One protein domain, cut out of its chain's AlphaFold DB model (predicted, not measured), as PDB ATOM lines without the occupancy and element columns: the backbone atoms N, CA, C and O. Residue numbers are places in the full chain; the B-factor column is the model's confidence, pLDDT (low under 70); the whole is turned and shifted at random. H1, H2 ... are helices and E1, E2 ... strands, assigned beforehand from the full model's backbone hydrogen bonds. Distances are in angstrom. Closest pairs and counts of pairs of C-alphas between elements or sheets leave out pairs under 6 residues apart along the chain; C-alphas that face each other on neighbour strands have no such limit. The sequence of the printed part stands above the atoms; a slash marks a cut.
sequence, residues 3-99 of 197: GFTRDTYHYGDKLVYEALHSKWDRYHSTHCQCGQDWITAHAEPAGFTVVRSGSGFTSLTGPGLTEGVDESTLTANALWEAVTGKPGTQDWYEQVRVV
ATOM      1  N   GLY A   3     143.892  90.779 -15.019       87.19
ATOM      2  CA  GLY A   3     143.940  90.404 -13.612       87.19
ATOM      3  C   GLY A   3     144.408  91.537 -12.713       87.19
ATOM      4  O   GLY A   3     144.725  92.633 -13.182       87.19
ATOM      5  N   PHE A   4     144.453  91.254 -11.417       90.56
ATOM      6  CA  PHE A   4     144.905  92.202 -10.409       90.56
ATOM      7  C   PHE A   4     146.428  92.331 -10.401       90.56
ATOM      8  O   PHE A   4     147.143  91.329 -10.382       90.56
ATOM      9  N   THR A   5     146.927  93.565 -10.375       91.12
ATOM     10  CA  THR A   5     148.358  93.868 -10.426       91.12
ATOM     11  C   THR A   5     148.739  94.907  -9.376       91.12
ATOM     12  O   THR A   5     148.031  95.893  -9.170       91.12
ATOM     13  N   ARG A   6     149.912  94.709  -8.767       90.19
ATOM     14  CA  ARG A   6     150.668  95.743  -8.053       90.19
ATOM     15  C   ARG A   6     151.958  96.029  -8.809       90.19
ATOM     16  O   ARG A   6     152.803  95.146  -8.967       90.19
ATOM     17  N   ASP A   7     152.094  97.264  -9.270       88.31
ATOM     18  CA  ASP A   7     153.299  97.765  -9.926       88.31
ATOM     19  C   ASP A   7     153.534  99.206  -9.476       88.31
ATOM     20  O   ASP A   7     152.900 100.136  -9.976       88.31
ATOM     21  N   THR A   8     154.449  99.386  -8.523       84.56
ATOM     22  CA  THR A   8     154.739 100.694  -7.918       84.56
ATOM     23  C   THR A   8     155.242 101.717  -8.923       84.56
ATOM     24  O   THR A   8     155.043 102.915  -8.733       84.56
ATOM     25  N   TYR A   9     155.834 101.265 -10.028       83.88
ATOM     26  CA  TYR A   9     156.313 102.150 -11.078       83.88
ATOM     27  C   TYR A   9     155.169 102.738 -11.916       83.88
ATOM     28  O   TYR A   9     155.198 103.920 -12.253       83.88
ATOM     29  N   HIS A  10     154.157 101.935 -12.256       82.50
ATOM     30  CA  HIS A  10     153.046 102.378 -13.109       82.50
ATOM     31  C   HIS A  10     151.841 102.903 -12.324       82.50
ATOM     32  O   HIS A  10     151.133 103.783 -12.813       82.50
ATOM     33  N   TYR A  11     151.604 102.375 -11.124       86.00
ATOM     34  CA  TYR A  11     150.367 102.586 -10.369       86.00
ATOM     35  C   TYR A  11     150.595 103.133  -8.957       86.00
ATOM     36  O   TYR A  11     149.625 103.393  -8.242       86.00
ATOM     37  N   GLY A  12     151.854 103.335  -8.551       85.25
ATOM     38  CA  GLY A  12     152.191 103.579  -7.150       85.25
ATOM     39  C   GLY A  12     151.746 102.404  -6.276       85.25
ATOM     40  O   GLY A  12     151.688 101.263  -6.730       85.25
ATOM     41  N   ASP A  13     151.354 102.680  -5.039       87.06
ATOM     42  CA  ASP A  13     150.947 101.637  -4.084       87.06
ATOM     43  C   ASP A  13     149.531 101.081  -4.328       87.06
ATOM     44  O   ASP A  13     148.975 100.368  -3.493       87.06
ATOM     45  N   LYS A  14     148.912 101.407  -5.470       89.19
ATOM     46  CA  LYS A  14     147.549 100.980  -5.794       89.19
ATOM     47  C   LYS A  14     147.526  99.537  -6.295       89.19
ATOM     48  O   LYS A  14     148.276  99.162  -7.197       89.19
ATOM     49  N   LEU A  15     146.580  98.758  -5.775       91.44
ATOM     50  CA  LEU A  15     146.090  97.555  -6.440       91.44
ATOM     51  C   LEU A  15     145.205  97.985  -7.613       91.44
ATOM     52  O   LEU A  15     144.272  98.758  -7.413       91.44
ATOM     53  N   VAL A  16     145.479  97.493  -8.820       91.38
ATOM     54  CA  VAL A  16     144.676  97.793 -10.017       91.38
ATOM     55  C   VAL A  16     144.196  96.508 -10.681       91.38
ATOM     56  O   VAL A  16     144.887  95.494 -10.630       91.38
ATOM     57  N   TYR A  17     143.053  96.552 -11.362       90.00
ATOM     58  CA  TYR A  17     142.665  95.511 -12.314       90.00
ATOM     59  C   TYR A  17     143.141  95.904 -13.715       90.00
ATOM     60  O   TYR A  17     142.595  96.835 -14.309       90.00
ATOM     61  N   GLU A  18     144.162  95.226 -14.247       88.19
ATOM     62  CA  GLU A  18     144.661  95.446 -15.608       88.19
ATOM     63  C   GLU A  18     143.959  94.518 -16.596       88.19
ATOM     64  O   GLU A  18     143.895  93.305 -16.392       88.19
ATOM     65  N   ALA A  19     143.525  95.043 -17.737       80.88
ATOM     66  CA  ALA A  19     143.040  94.220 -18.838       80.88
ATOM     67  C   ALA A  19     143.406  94.807 -20.205       80.88
ATOM     68  O   ALA A  19     143.552  96.014 -20.379       80.88
ATOM     69  N   LEU A  20     143.569  93.919 -21.190       75.19
ATOM     70  CA  LEU A  20     143.822  94.302 -22.580       75.19
ATOM     71  C   LEU A  20     142.630  95.083 -23.143       75.19
ATOM     72  O   LEU A  20     141.502  94.596 -23.054       75.19
ATOM     73  N   HIS A  21     142.890  96.209 -23.814       72.31
ATOM     74  CA  HIS A  21     141.845  97.030 -24.442       72.31
ATOM     75  C   HIS A  21     140.966  96.221 -25.407       72.31
ATOM     76  O   HIS A  21     139.748  96.213 -25.290       72.31
ATOM     77  N   SER A  22     141.582  95.373 -26.236       73.00
ATOM     78  CA  SER A  22     140.860  94.485 -27.160       73.00
ATOM     79  C   SER A  22     139.928  93.476 -26.479       73.00
ATOM     80  O   SER A  22     139.008  92.950 -27.110       73.00
ATOM     81  N   LYS A  23     140.161  93.169 -25.196       72.25
ATOM     82  CA  LYS A  23     139.256  92.335 -24.402       72.25
ATOM     83  C   LYS A  23     137.999  93.134 -24.054       72.25
ATOM     84  O   LYS A  23     136.903  92.618 -24.250       72.25
ATOM     85  N   TRP A  24     138.161  94.382 -23.612       76.38
ATOM     86  CA  TRP A  24     137.057  95.308 -23.343       76.38
ATOM     87  C   TRP A  24     136.236  95.595 -24.592       76.38
ATOM     88  O   TRP A  24     135.022  95.411 -24.559       76.38
ATOM     89  N   ASP A  25     136.890  95.902 -25.711       74.19
ATOM     90  CA  ASP A  25     136.219  96.142 -26.994       74.19
ATOM     91  C   ASP A  25     135.347  94.954 -27.404       74.19
ATOM     92  O   ASP A  25     134.204  95.110 -27.845       74.19
ATOM     93  N   ARG A  26     135.861  93.729 -27.228       74.94
ATOM     94  CA  ARG A  26     135.109  92.509 -27.537       74.94
ATOM     95  C   ARG A  26     133.913  92.333 -26.611       74.94
ATOM     96  O   ARG A  26     132.829  92.004 -27.085       74.94
ATOM     97  N   TYR A  27     134.091  92.530 -25.306       68.88
ATOM     98  CA  TYR A  27     132.974  92.451 -24.365       68.88
ATOM     99  C   TYR A  27     131.897  93.473 -24.710       68.88
ATOM    100  O   TYR A  27     130.730  93.102 -24.831       68.88
ATOM    101  N   HIS A  28     132.302  94.713 -24.960       74.38
ATOM    102  CA  HIS A  28     131.412  95.809 -25.298       74.38
ATOM    103  C   HIS A  28     130.625  95.552 -26.592       74.38
ATOM    104  O   HIS A  28     129.392  95.609 -26.599       74.38
ATOM    105  N   SER A  29     131.327  95.169 -27.661       72.69
ATOM    106  CA  SER A  29     130.709  94.812 -28.946       72.69
ATOM    107  C   SER A  29     129.789  93.593 -28.860       72.69
ATOM    108  O   SER A  29     128.843  93.494 -29.633       72.69
ATOM    109  N   THR A  30     130.026  92.673 -27.921       73.00
ATOM    110  CA  THR A  30     129.191  91.471 -27.772       73.00
ATOM    111  C   THR A  30     127.958  91.711 -26.895       73.00
ATOM    112  O   THR A  30     126.915  91.128 -27.171       73.00
ATOM    113  N   HIS A  31     128.053  92.542 -25.852       68.50
ATOM    114  CA  HIS A  31     127.016  92.622 -24.810       68.50
ATOM    115  C   HIS A  31     126.149  93.880 -24.882       68.50
ATOM    116  O   HIS A  31     124.962  93.796 -24.587       68.50
ATOM    117  N   CYS A  32     126.721  95.029 -25.252       72.06
ATOM    118  CA  CYS A  32     126.012  96.311 -25.201       72.06
ATOM    119  C   CYS A  32     125.652  96.838 -26.598       72.06
ATOM    120  O   CYS A  32     124.559  97.361 -26.790       72.06
ATOM    121  N   GLN A  33     126.543  96.684 -27.589       74.62
ATOM    122  CA  GLN A  33     126.353  97.130 -28.986       74.62
ATOM    123  C   GLN A  33     125.963  98.614 -29.176       74.62
ATOM    124  O   GLN A  33     125.664  99.027 -30.293       74.62
ATOM    125  N   CYS A  34     126.018  99.446 -28.133       79.81
ATOM    126  CA  CYS A  34     125.585 100.845 -28.197       79.81
ATOM    127  C   CYS A  34     126.568 101.763 -28.947       79.81
ATOM    128  O   CYS A  34     126.252 102.920 -29.213       79.81
ATOM    129  N   GLY A  35     127.762 101.262 -29.282       73.56
ATOM    130  CA  GLY A  35     128.800 102.013 -29.992       73.56
ATOM    131  C   GLY A  35     129.542 103.050 -29.140       73.56
ATOM    132  O   GLY A  35     130.337 103.804 -29.689       73.56
ATOM    133  N   GLN A  36     129.303 103.092 -27.825       79.12
ATOM    134  CA  GLN A  36     129.992 103.994 -26.897       79.12
ATOM    135  C   GLN A  36     131.288 103.371 -26.361       79.12
ATOM    136  O   GLN A  36     131.510 102.172 -26.473       79.12
ATOM    137  N   ASP A  37     132.184 104.168 -25.794       79.25
ATOM    138  CA  ASP A  37     133.369 103.611 -25.145       79.25
ATOM    139  C   ASP A  37     132.975 102.975 -23.801       79.25
ATOM    140  O   ASP A  37     132.311 103.598 -22.977       79.25
ATOM    141  N   TRP A  38     133.368 101.717 -23.581       81.12
ATOM    142  CA  TRP A  38     132.923 100.950 -22.413       81.12
ATOM    143  C   TRP A  38     133.381 101.563 -21.084       81.12
ATOM    144  O   TRP A  38     132.666 101.494 -20.084       81.12
ATOM    145  N   ILE A  39     134.561 102.181 -21.072       82.25
ATOM    146  CA  ILE A  39     135.142 102.775 -19.871       82.25
ATOM    147  C   ILE A  39     134.321 103.982 -19.436       82.25
ATOM    148  O   ILE A  39     133.842 104.032 -18.305       82.25
ATOM    149  N   THR A  40     134.101 104.910 -20.360       83.56
ATOM    150  CA  THR A  40     133.331 106.134 -20.103       83.56
ATOM    151  C   THR A  40     131.836 105.869 -19.911       83.56
ATOM    152  O   THR A  40     131.192 106.548 -19.116       83.56
ATOM    153  N   ALA A  41     131.263 104.879 -20.602       83.38
ATOM    154  CA  ALA A  41     129.826 104.601 -20.546       83.38
ATOM    155  C   ALA A  41     129.407 103.682 -19.386       83.38
ATOM    156  O   ALA A  41     128.250 103.731 -18.971       83.38
ATOM    157  N   HIS A  42     130.311 102.842 -18.867       81.19
ATOM    158  CA  HIS A  42     129.972 101.852 -17.836       81.19
ATOM    159  C   HIS A  42     130.884 101.907 -16.613       81.19
ATOM    160  O   HIS A  42     130.383 101.966 -15.492       81.19
ATOM    161  N   ALA A  43     132.206 101.904 -16.800       83.62
ATOM    162  CA  ALA A  43     133.132 101.816 -15.674       83.62
ATOM    163  C   ALA A  43     133.120 103.086 -14.807       83.62
ATOM    164  O   ALA A  43     132.941 103.000 -13.593       83.62
ATOM    165  N   GLU A  44     133.266 104.260 -15.427       86.94
ATOM    166  CA  GLU A  44     133.285 105.542 -14.710       86.94
ATOM    167  C   GLU A  44     131.943 105.843 -14.010       86.94
ATOM    168  O   GLU A  44     131.968 106.164 -12.818       86.94
ATOM    169  N   PRO A  45     130.761 105.665 -14.647       86.81
ATOM    170  CA  PRO A  45     129.474 105.833 -13.966       86.81
ATOM    171  C   PRO A  45     129.246 104.863 -12.801       86.81
ATOM    172  O   PRO A  45     128.534 105.203 -11.860       86.81
ATOM    173  N   ALA A  46     129.859 103.675 -12.839       84.06
ATOM    174  CA  ALA A  46     129.827 102.713 -11.738       84.06
ATOM    175  C   ALA A  46     130.806 103.051 -10.595       84.06
ATOM    176  O   ALA A  46     130.902 102.300  -9.626       84.06
ATOM    177  N   GLY A  47     131.528 104.174 -10.687       87.31
ATOM    178  CA  GLY A  47     132.459 104.639  -9.661       87.31
ATOM    179  C   GLY A  47     133.880 104.088  -9.797       87.31
ATOM    180  O   GLY A  47     134.696 104.312  -8.901       87.31
ATOM    181  N   PHE A  48     134.209 103.397 -10.895       89.88
ATOM    182  CA  PHE A  48     135.587 102.983 -11.155       89.88
ATOM    183  C   PHE A  48     136.413 104.138 -11.716       89.88
ATOM    184  O   PHE A  48     135.984 104.893 -12.583       89.88
ATOM    185  N   THR A  49     137.651 104.239 -11.248       90.00
ATOM    186  CA  THR A  49     138.636 105.202 -11.727       90.00
ATOM    187  C   THR A  49     139.603 104.527 -12.688       90.00
ATOM    188  O   THR A  49     140.176 103.479 -12.388       90.00
ATOM    189  N   VAL A  50     139.843 105.163 -13.831       86.81
ATOM    190  CA  VAL A  50     140.862 104.722 -14.785       86.81
ATOM    191  C   VAL A  50     142.239 105.171 -14.323       86.81
ATOM    192  O   VAL A  50     142.526 106.366 -14.224       86.81
ATOM    193  N   VAL A  51     143.134 104.212 -14.121       83.56
ATOM    194  CA  VAL A  51     144.557 104.468 -13.917       83.56
ATOM    195  C   VAL A  51     145.250 104.289 -15.261       83.56
ATOM    196  O   VAL A  51     145.355 103.186 -15.793       83.56
ATOM    197  N   ARG A  52     145.679 105.396 -15.871       68.81
ATOM    198  CA  ARG A  52     146.283 105.361 -17.207       68.81
ATOM    199  C   ARG A  52     147.662 104.707 -17.149       68.81
ATOM    200  O   ARG A  52     148.631 105.325 -16.722       68.81
ATOM    201  N   SER A  53     147.735 103.476 -17.631       61.28
ATOM    202  CA  SER A  53     148.973 102.829 -18.057       61.28
ATOM    203  C   SER A  53     149.143 103.001 -19.563       61.28
ATOM    204  O   SER A  53     148.184 103.284 -20.279       61.28
ATOM    205  N   GLY A  54     150.384 102.917 -20.037       63.00
ATOM    206  CA  GLY A  54     150.741 103.099 -21.442       63.00
ATOM    207  C   GLY A  54     150.062 102.120 -22.417       63.00
ATOM    208  O   GLY A  54     149.197 101.317 -22.083       63.00
ATOM    209  N   SER A  55     150.476 102.216 -23.680       56.81
ATOM    210  CA  SER A  55     149.783 101.701 -24.870       56.81
ATOM    211  C   SER A  55     149.211 100.272 -24.771       56.81
ATOM    212  O   SER A  55     149.954  99.293 -24.866       56.81
ATOM    213  N   GLY A  56     147.876 100.159 -24.713       64.00
ATOM    214  CA  GLY A  56     147.122  98.927 -25.014       64.00
ATOM    215  C   GLY A  56     146.446  98.220 -23.833       64.00
ATOM    216  O   GLY A  56     145.707  97.254 -24.053       64.00
ATOM    217  N   PHE A  57     146.663  98.693 -22.608       69.88
ATOM    218  CA  PHE A  57     145.994  98.198 -21.407       69.88
ATOM    219  C   PHE A  57     145.103  99.279 -20.804       69.88
ATOM    220  O   PHE A  57     145.382 100.471 -20.911       69.88
ATOM    221  N   THR A  58     144.034  98.840 -20.153       81.56
ATOM    222  CA  THR A  58     143.204  99.694 -19.315       81.56
ATOM    223  C   THR A  58     143.240  99.148 -17.902       81.56
ATOM    224  O   THR A  58     142.976  97.959 -17.700       81.56
ATOM    225  N   SER A  59     143.591 100.017 -16.956       88.25
ATOM    226  CA  SER A  59     143.738  99.670 -15.547       88.25
ATOM    227  C   SER A  59     142.695 100.424 -14.737       88.25
ATOM    228  O   SER A  59     142.504 101.623 -14.943       88.25
ATOM    229  N   LEU A  60     141.995  99.721 -13.853       89.88
ATOM    230  CA  LEU A  60     140.878 100.262 -13.080       89.88
ATOM    231  C   LEU A  60     141.119 100.109 -11.580       89.88
ATOM    232  O   LEU A  60     141.663  99.094 -11.142       89.88
ATOM    233  N   THR A  61     140.665 101.096 -10.811       91.12
ATOM    234  CA  THR A  61     140.475 100.990  -9.358       91.12
ATOM    235  C   THR A  61     139.045 101.327  -8.982       91.12
ATOM    236  O   THR A  61     138.379 102.071  -9.698       91.12
ATOM    237  N   GLY A  62     138.564 100.811  -7.858       88.25
ATOM    238  CA  GLY A  62     137.324 101.294  -7.258       88.25
ATOM    239  C   GLY A  62     136.734 100.362  -6.201       88.25
ATOM    240  O   GLY A  62     137.290  99.281  -5.941       88.25
ATOM    241  N   PRO A  63     135.609 100.776  -5.594       82.62
ATOM    242  CA  PRO A  63     134.979 100.068  -4.485       82.62
ATOM    243  C   PRO A  63     134.600  98.635  -4.858       82.62
ATOM    244  O   PRO A  63     134.011  98.392  -5.910       82.62
ATOM    245  N   GLY A  64     134.957  97.668  -4.009       82.75
ATOM    246  CA  GLY A  64     134.606  96.256  -4.215       82.75
ATOM    247  C   GLY A  64     135.343  95.552  -5.363       82.75
ATOM    248  O   GLY A  64     135.196  94.343  -5.514       82.75
ATOM    249  N   LEU A  65     136.155  96.274  -6.148       88.00
ATOM    250  CA  LEU A  65     137.082  95.700  -7.128       88.00
ATOM    251  C   LEU A  65     138.511  95.696  -6.580       88.00
ATOM    252  O   LEU A  65     139.147  94.650  -6.543       88.00
ATOM    253  N   THR A  66     139.017  96.852  -6.143       89.25
ATOM    254  CA  THR A  66     140.403  96.999  -5.651       89.25
ATOM    255  C   THR A  66     140.523  97.760  -4.335       89.25
ATOM    256  O   THR A  66     141.581  97.728  -3.713       89.25
ATOM    257  N   GLU A  67     139.483  98.478  -3.912       87.88
ATOM    258  CA  GLU A  67     139.498  99.299  -2.698       87.88
ATOM    259  C   GLU A  67     138.722  98.618  -1.570       87.88
ATOM    260  O   GLU A  67     137.582  98.192  -1.767       87.88
ATOM    261  N   GLY A  68     139.335  98.528  -0.384       82.50
ATOM    262  CA  GLY A  68     138.709  97.934   0.806       82.50
ATOM    263  C   GLY A  68     138.423  96.433   0.689       82.50
ATOM    264  O   GLY A  68     137.597  95.912   1.433       82.50
ATOM    265  N   VAL A  69     139.075  95.752  -0.254       85.44
ATOM    266  CA  VAL A  69     138.892  94.329  -0.554       85.44
ATOM    267  C   VAL A  69     139.923  93.465   0.174       85.44
ATOM    268  O   VAL A  69     141.055  93.889   0.403       85.44
ATOM    269  N   ASP A  70     139.540  92.232   0.505       86.25
ATOM    270  CA  ASP A  70     140.479  91.193   0.931       86.25
ATOM    271  C   ASP A  70     141.193  90.622  -0.305       86.25
ATOM    272  O   ASP A  70     140.573  90.017  -1.185       86.25
ATOM    273  N   GLU A  71     142.510  90.823  -0.374       86.56
ATOM    274  CA  GLU A  71     143.329  90.396  -1.512       86.56
ATOM    275  C   GLU A  71     143.392  88.871  -1.686       86.56
ATOM    276  O   GLU A  71     143.730  88.390  -2.769       86.56
ATOM    277  N   SER A  72     143.045  88.101  -0.651       83.88
ATOM    278  CA  SER A  72     142.976  86.639  -0.724       83.88
ATOM    279  C   SER A  72     141.683  86.120  -1.364       83.88
ATOM    280  O   SER A  72     141.624  84.953  -1.756       83.88
ATOM    281  N   THR A  73     140.675  86.985  -1.527       83.44
ATOM    282  CA  THR A  73     139.353  86.639  -2.070       83.44
ATOM    283  C   THR A  73     138.927  87.564  -3.214       83.44
ATOM    284  O   THR A  73     137.739  87.844  -3.389       83.44
ATOM    285  N   LEU A  74     139.881  88.086  -3.992       87.50
ATOM    286  CA  LEU A  74     139.575  88.999  -5.097       87.50
ATOM    287  C   LEU A  74     138.769  88.307  -6.189       87.50
ATOM    288  O   LEU A  74     139.133  87.234  -6.674       87.50
ATOM    289  N   THR A  75     137.708  88.976  -6.630       85.06
ATOM    290  CA  THR A  75     136.887  88.560  -7.770       85.06
ATOM    291  C   THR A  75     136.633  89.761  -8.669       85.06
ATOM    292  O   THR A  75     136.588  90.903  -8.209       85.06
ATOM    293  N   ALA A  76     136.403  89.525  -9.959       84.56
ATOM    294  CA  ALA A  76     135.997  90.582 -10.882       84.56
ATOM    295  C   ALA A  76     134.474  90.852 -10.826       84.56
ATOM    296  O   ALA A  76     133.893  91.353 -11.789       84.56
ATOM    297  N   ASN A  77     133.805  90.514  -9.714       85.81
ATOM    298  CA  ASN A  77     132.347  90.585  -9.588       85.81
ATOM    299  C   ASN A  77     131.815  92.024  -9.629       85.81
ATOM    300  O   ASN A  77     130.841  92.270 -10.331       85.81
ATOM    301  N   ALA A  78     132.474  92.981  -8.964       84.19
ATOM    302  CA  ALA A  78     132.065  94.391  -9.004       84.19
ATOM    303  C   ALA A  78     132.108  94.959 -10.434       84.19
ATOM    304  O   ALA A  78     131.202  95.661 -10.879       84.19
ATOM    305  N   LEU A  79     133.142  94.584 -11.190       83.00
ATOM    306  CA  LEU A  79     133.240  94.884 -12.611       83.00
ATOM    307  C   LEU A  79     132.093  94.227 -13.395       83.00
ATOM    308  O   LEU A  79     131.438  94.886 -14.198       83.00
ATOM    309  N   TRP A  80     131.854  92.930 -13.187       82.00
ATOM    310  CA  TRP A  80     130.795  92.188 -13.876       82.00
ATOM    311  C   TRP A  80     129.410  92.801 -13.651       82.00
ATOM    312  O   TRP A  80     128.630  92.962 -14.595       82.00
ATOM    313  N   GLU A  81     129.116  93.161 -12.409       86.00
ATOM    314  CA  GLU A  81     127.844  93.750 -12.020       86.00
ATOM    315  C   GLU A  81     127.632  95.120 -12.645       86.00
ATOM    316  O   GLU A  81     126.572  95.361 -13.219       86.00
ATOM    317  N   ALA A  82     128.663  95.962 -12.677       77.56
ATOM    318  CA  ALA A  82     128.600  97.241 -13.376       77.56
ATOM    319  C   ALA A  82     128.309  97.098 -14.881       77.56
ATOM    320  O   ALA A  82     127.565  97.897 -15.445       77.56
ATOM    321  N   VAL A  83     128.865  96.077 -15.544       73.00
ATOM    322  CA  VAL A  83     128.628  95.848 -16.985       73.00
ATOM    323  C   VAL A  83     127.230  95.347 -17.265       73.00
ATOM    324  O   VAL A  83     126.599  95.746 -18.241       73.00
ATOM    325  N   THR A  84     126.790  94.380 -16.471       73.94
ATOM    326  CA  THR A  84     125.612  93.581 -16.807       73.94
ATOM    327  C   THR A  84     124.361  94.040 -16.069       73.94
ATOM    328  O   THR A  84     123.266  93.600 -16.418       73.94
ATOM    329  N   GLY A  85     124.516  94.875 -15.038       78.50
ATOM    330  CA  GLY A  85     123.472  95.185 -14.064       78.50
ATOM    331  C   GLY A  85     123.037  93.969 -13.239       78.50
ATOM    332  O   GLY A  85     121.980  94.007 -12.614       78.50
ATOM    333  N   LYS A  86     123.792  92.862 -13.286       82.69
ATOM    334  CA  LYS A  86     123.477  91.605 -12.600       82.69
ATOM    335  C   LYS A  86     124.584  91.261 -11.613       82.69
ATOM    336  O   LYS A  86     125.745  91.389 -11.987       82.69
ATOM    337  N   PRO A  87     124.254  90.723 -10.429       84.94
ATOM    338  CA  PRO A  87     125.264  90.303  -9.468       84.94
ATOM    339  C   PRO A  87     126.334  89.415 -10.110       84.94
ATOM    340  O   PRO A  87     126.020  88.506 -10.889       84.94
ATOM    341  N   GLY A  88     127.598  89.689  -9.793       80.94
ATOM    342  CA  GLY A  88     128.705  88.818 -10.170       80.94
ATOM    343  C   GLY A  88     128.571  87.449  -9.511       80.94
ATOM    344  O   GLY A  88     128.325  87.352  -8.312       80.94
ATOM    345  N   THR A  89     128.710  86.385 -10.299       84.50
ATOM    346  CA  THR A  89     128.582  84.999  -9.822       84.50
ATOM    347  C   THR A  89     129.904  84.237  -9.879       84.50
ATOM    348  O   THR A  89     129.889  83.011  -9.834       84.50
ATOM    349  N   GLN A  90     131.037  84.927 -10.058       81.62
ATOM    350  CA  GLN A  90     132.338  84.264 -10.028       81.62
ATOM    351  C   GLN A  90     132.651  83.848  -8.594       81.62
ATOM    352  O   GLN A  90     132.602  84.670  -7.678       81.62
ATOM    353  N   ASP A  91     132.985  82.575  -8.437       81.94
ATOM    354  CA  ASP A  91     133.383  81.932  -7.187       81.94
ATOM    355  C   ASP A  91     134.881  81.581  -7.161       81.94
ATOM    356  O   ASP A  91     135.411  81.188  -6.122       81.94
ATOM    357  N   TRP A  92     135.582  81.748  -8.287       82.75
ATOM    358  CA  TRP A  92     137.028  81.585  -8.354       82.75
ATOM    359  C   TRP A  92     137.753  82.889  -8.018       82.75
ATOM    360  O   TRP A  92     137.429  83.961  -8.531       82.75
ATOM    361  N   TYR A  93     138.788  82.773  -7.190       85.25
ATOM    362  CA  TYR A  93     139.629  83.901  -6.808       85.25
ATOM    363  C   TYR A  93     140.709  84.179  -7.851       85.25
ATOM    364  O   TYR A  93     141.317  83.263  -8.415       85.25
ATOM    365  N   GLU A  94     140.971  85.460  -8.091       85.50
ATOM    366  CA  GLU A  94     142.072  85.907  -8.935       85.50
ATOM    367  C   GLU A  94     143.338  86.156  -8.104       85.50
ATOM    368  O   GLU A  94     143.293  86.682  -6.996       85.50
ATOM    369  N   GLN A  95     144.498  85.790  -8.654       86.56
ATOM    370  CA  GLN A  95     145.783  86.051  -8.007       86.56
ATOM    371  C   GLN A  95     146.247  87.485  -8.271       86.56
ATOM    372  O   GLN A  95     146.179  87.966  -9.405       86.56
ATOM    373  N   VAL A  96     146.812  88.129  -7.246       89.06
ATOM    374  CA  VAL A  96     147.508  89.410  -7.407       89.06
ATOM    375  C   VAL A  96     148.885  89.172  -8.009       89.06
ATOM    376  O   VAL A  96     149.763  88.550  -7.408       89.06
ATOM    377  N   ARG A  97     149.110  89.726  -9.196       89.06
ATOM    378  CA  ARG A  97     150.434  89.794  -9.800       89.06
ATOM    379  C   ARG A  97     151.219  90.942  -9.175       89.06
ATOM    380  O   ARG A  97     150.950  92.110  -9.444       89.06
ATOM    381  N   VAL A  98     152.246  90.615  -8.404       88.62
ATOM    382  CA  VAL A  98     153.207  91.607  -7.908       88.62
ATOM    383  C   VAL A  98     154.364  91.712  -8.895       88.62
ATOM    384  O   VAL A  98     155.009  90.711  -9.216       88.62
ATOM    385  N   VAL A  99     154.609  92.912  -9.417       86.88
ATOM    386  CA  VAL A  99     155.715  93.161 -10.342       86.88
ATOM    387  C   VAL A  99     156.927  93.640  -9.555       86.88
ATOM    388  O   VAL A  99     156.985  94.788  -9.123       86.88
TER     389      VAL A  99
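What this domain is: This is residues 3 to 99 of the 197 residues of an uncharacterized protein of Nocardia africana (UniProt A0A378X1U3). A small, strongly twisted sheet of four short strands has three short helices, H2, H3 and H4, gathered to one side of it and a single helical turn, H1, on the other side. Long loops run round this body, and the last stretch, residues 85 to 99, folds back from H4 to E1, where residues 97 to 98 pair with it. The printed part has 97 residues, with four named helices and four named strands in the order E1 H1 E2 H2 H3 E3 E4 H4; the sheet runs E1 E2 E4 E3, antiparallel throughout. The class is mixed, helices and strands, with under half of the residues in named elements. The whole is compact, with a radius of gyration of the C-alphas of 12.9 A and spans of 35 by 31 by 20 A.

How they stand to each other: E1, residues 3 to 6, is an edge strand and antiparallel to E2, residues 15 to 20, with N 5 and O 16 2.8 A apart. Residues 5 to 6 of E1 also pair, parallel, with residues 97 to 98. E2 is antiparallel to E4, residues 57 to 61, with N 17 and O 60 2.9 A apart. E4 forms a hairpin with the other edge strand, E3, residues 49 to 51, with N 51 and O 59 2.8 A apart. The sheet is only just strongly twisted, its C-alphas lying up to 4.3 A off the best plane. H1, residues 8 to 11, H2, residues 21 to 31, and H3, residues 38 to 43, are on the sheet, and each only grazes it. E2, H2, H3 and E3 make a split strand-helix-strand unit, two strands of one sheet joined through helices, with E4 between E2 and E3 in the sheet; its crossover is right-handed. H2 and H3 only just touch, with 3 pairs of C-alphas within 8 A, the closest those of His 28 and Trp 38 at 6.1 A; they are about perpendicular, at 83 degrees. H4, residues 77 to 84, is not on the sheet. It touches H3, closest at the C-alphas of His 42 and Val 83, 6.2 A, at a steep tilt of 47 degrees, opposite ways. In H2, H3 and H4 every O i to N i+4 pair is within hydrogen-bond range; H1 is too short for one.

Where its parts are: E1 begins at C-alpha 3, (143.940, 90.404, -13.612). E2 is 16.6 A long, H2 15.5 A, E4 13.5 A and H4 10.3 A. H4 ends at C-alpha 84, (125.612, 93.581, -16.807).

The domain as a whole: The C-alphas farthest apart, Gly 35 and Ser 72, are 36.0 A from each other. The printed part has no cut. The link from E4 to H4, 15 residues, is long. The mean pLDDT of the printed part is 81.9; residues 27, 31 and 52 to 57 are under 70.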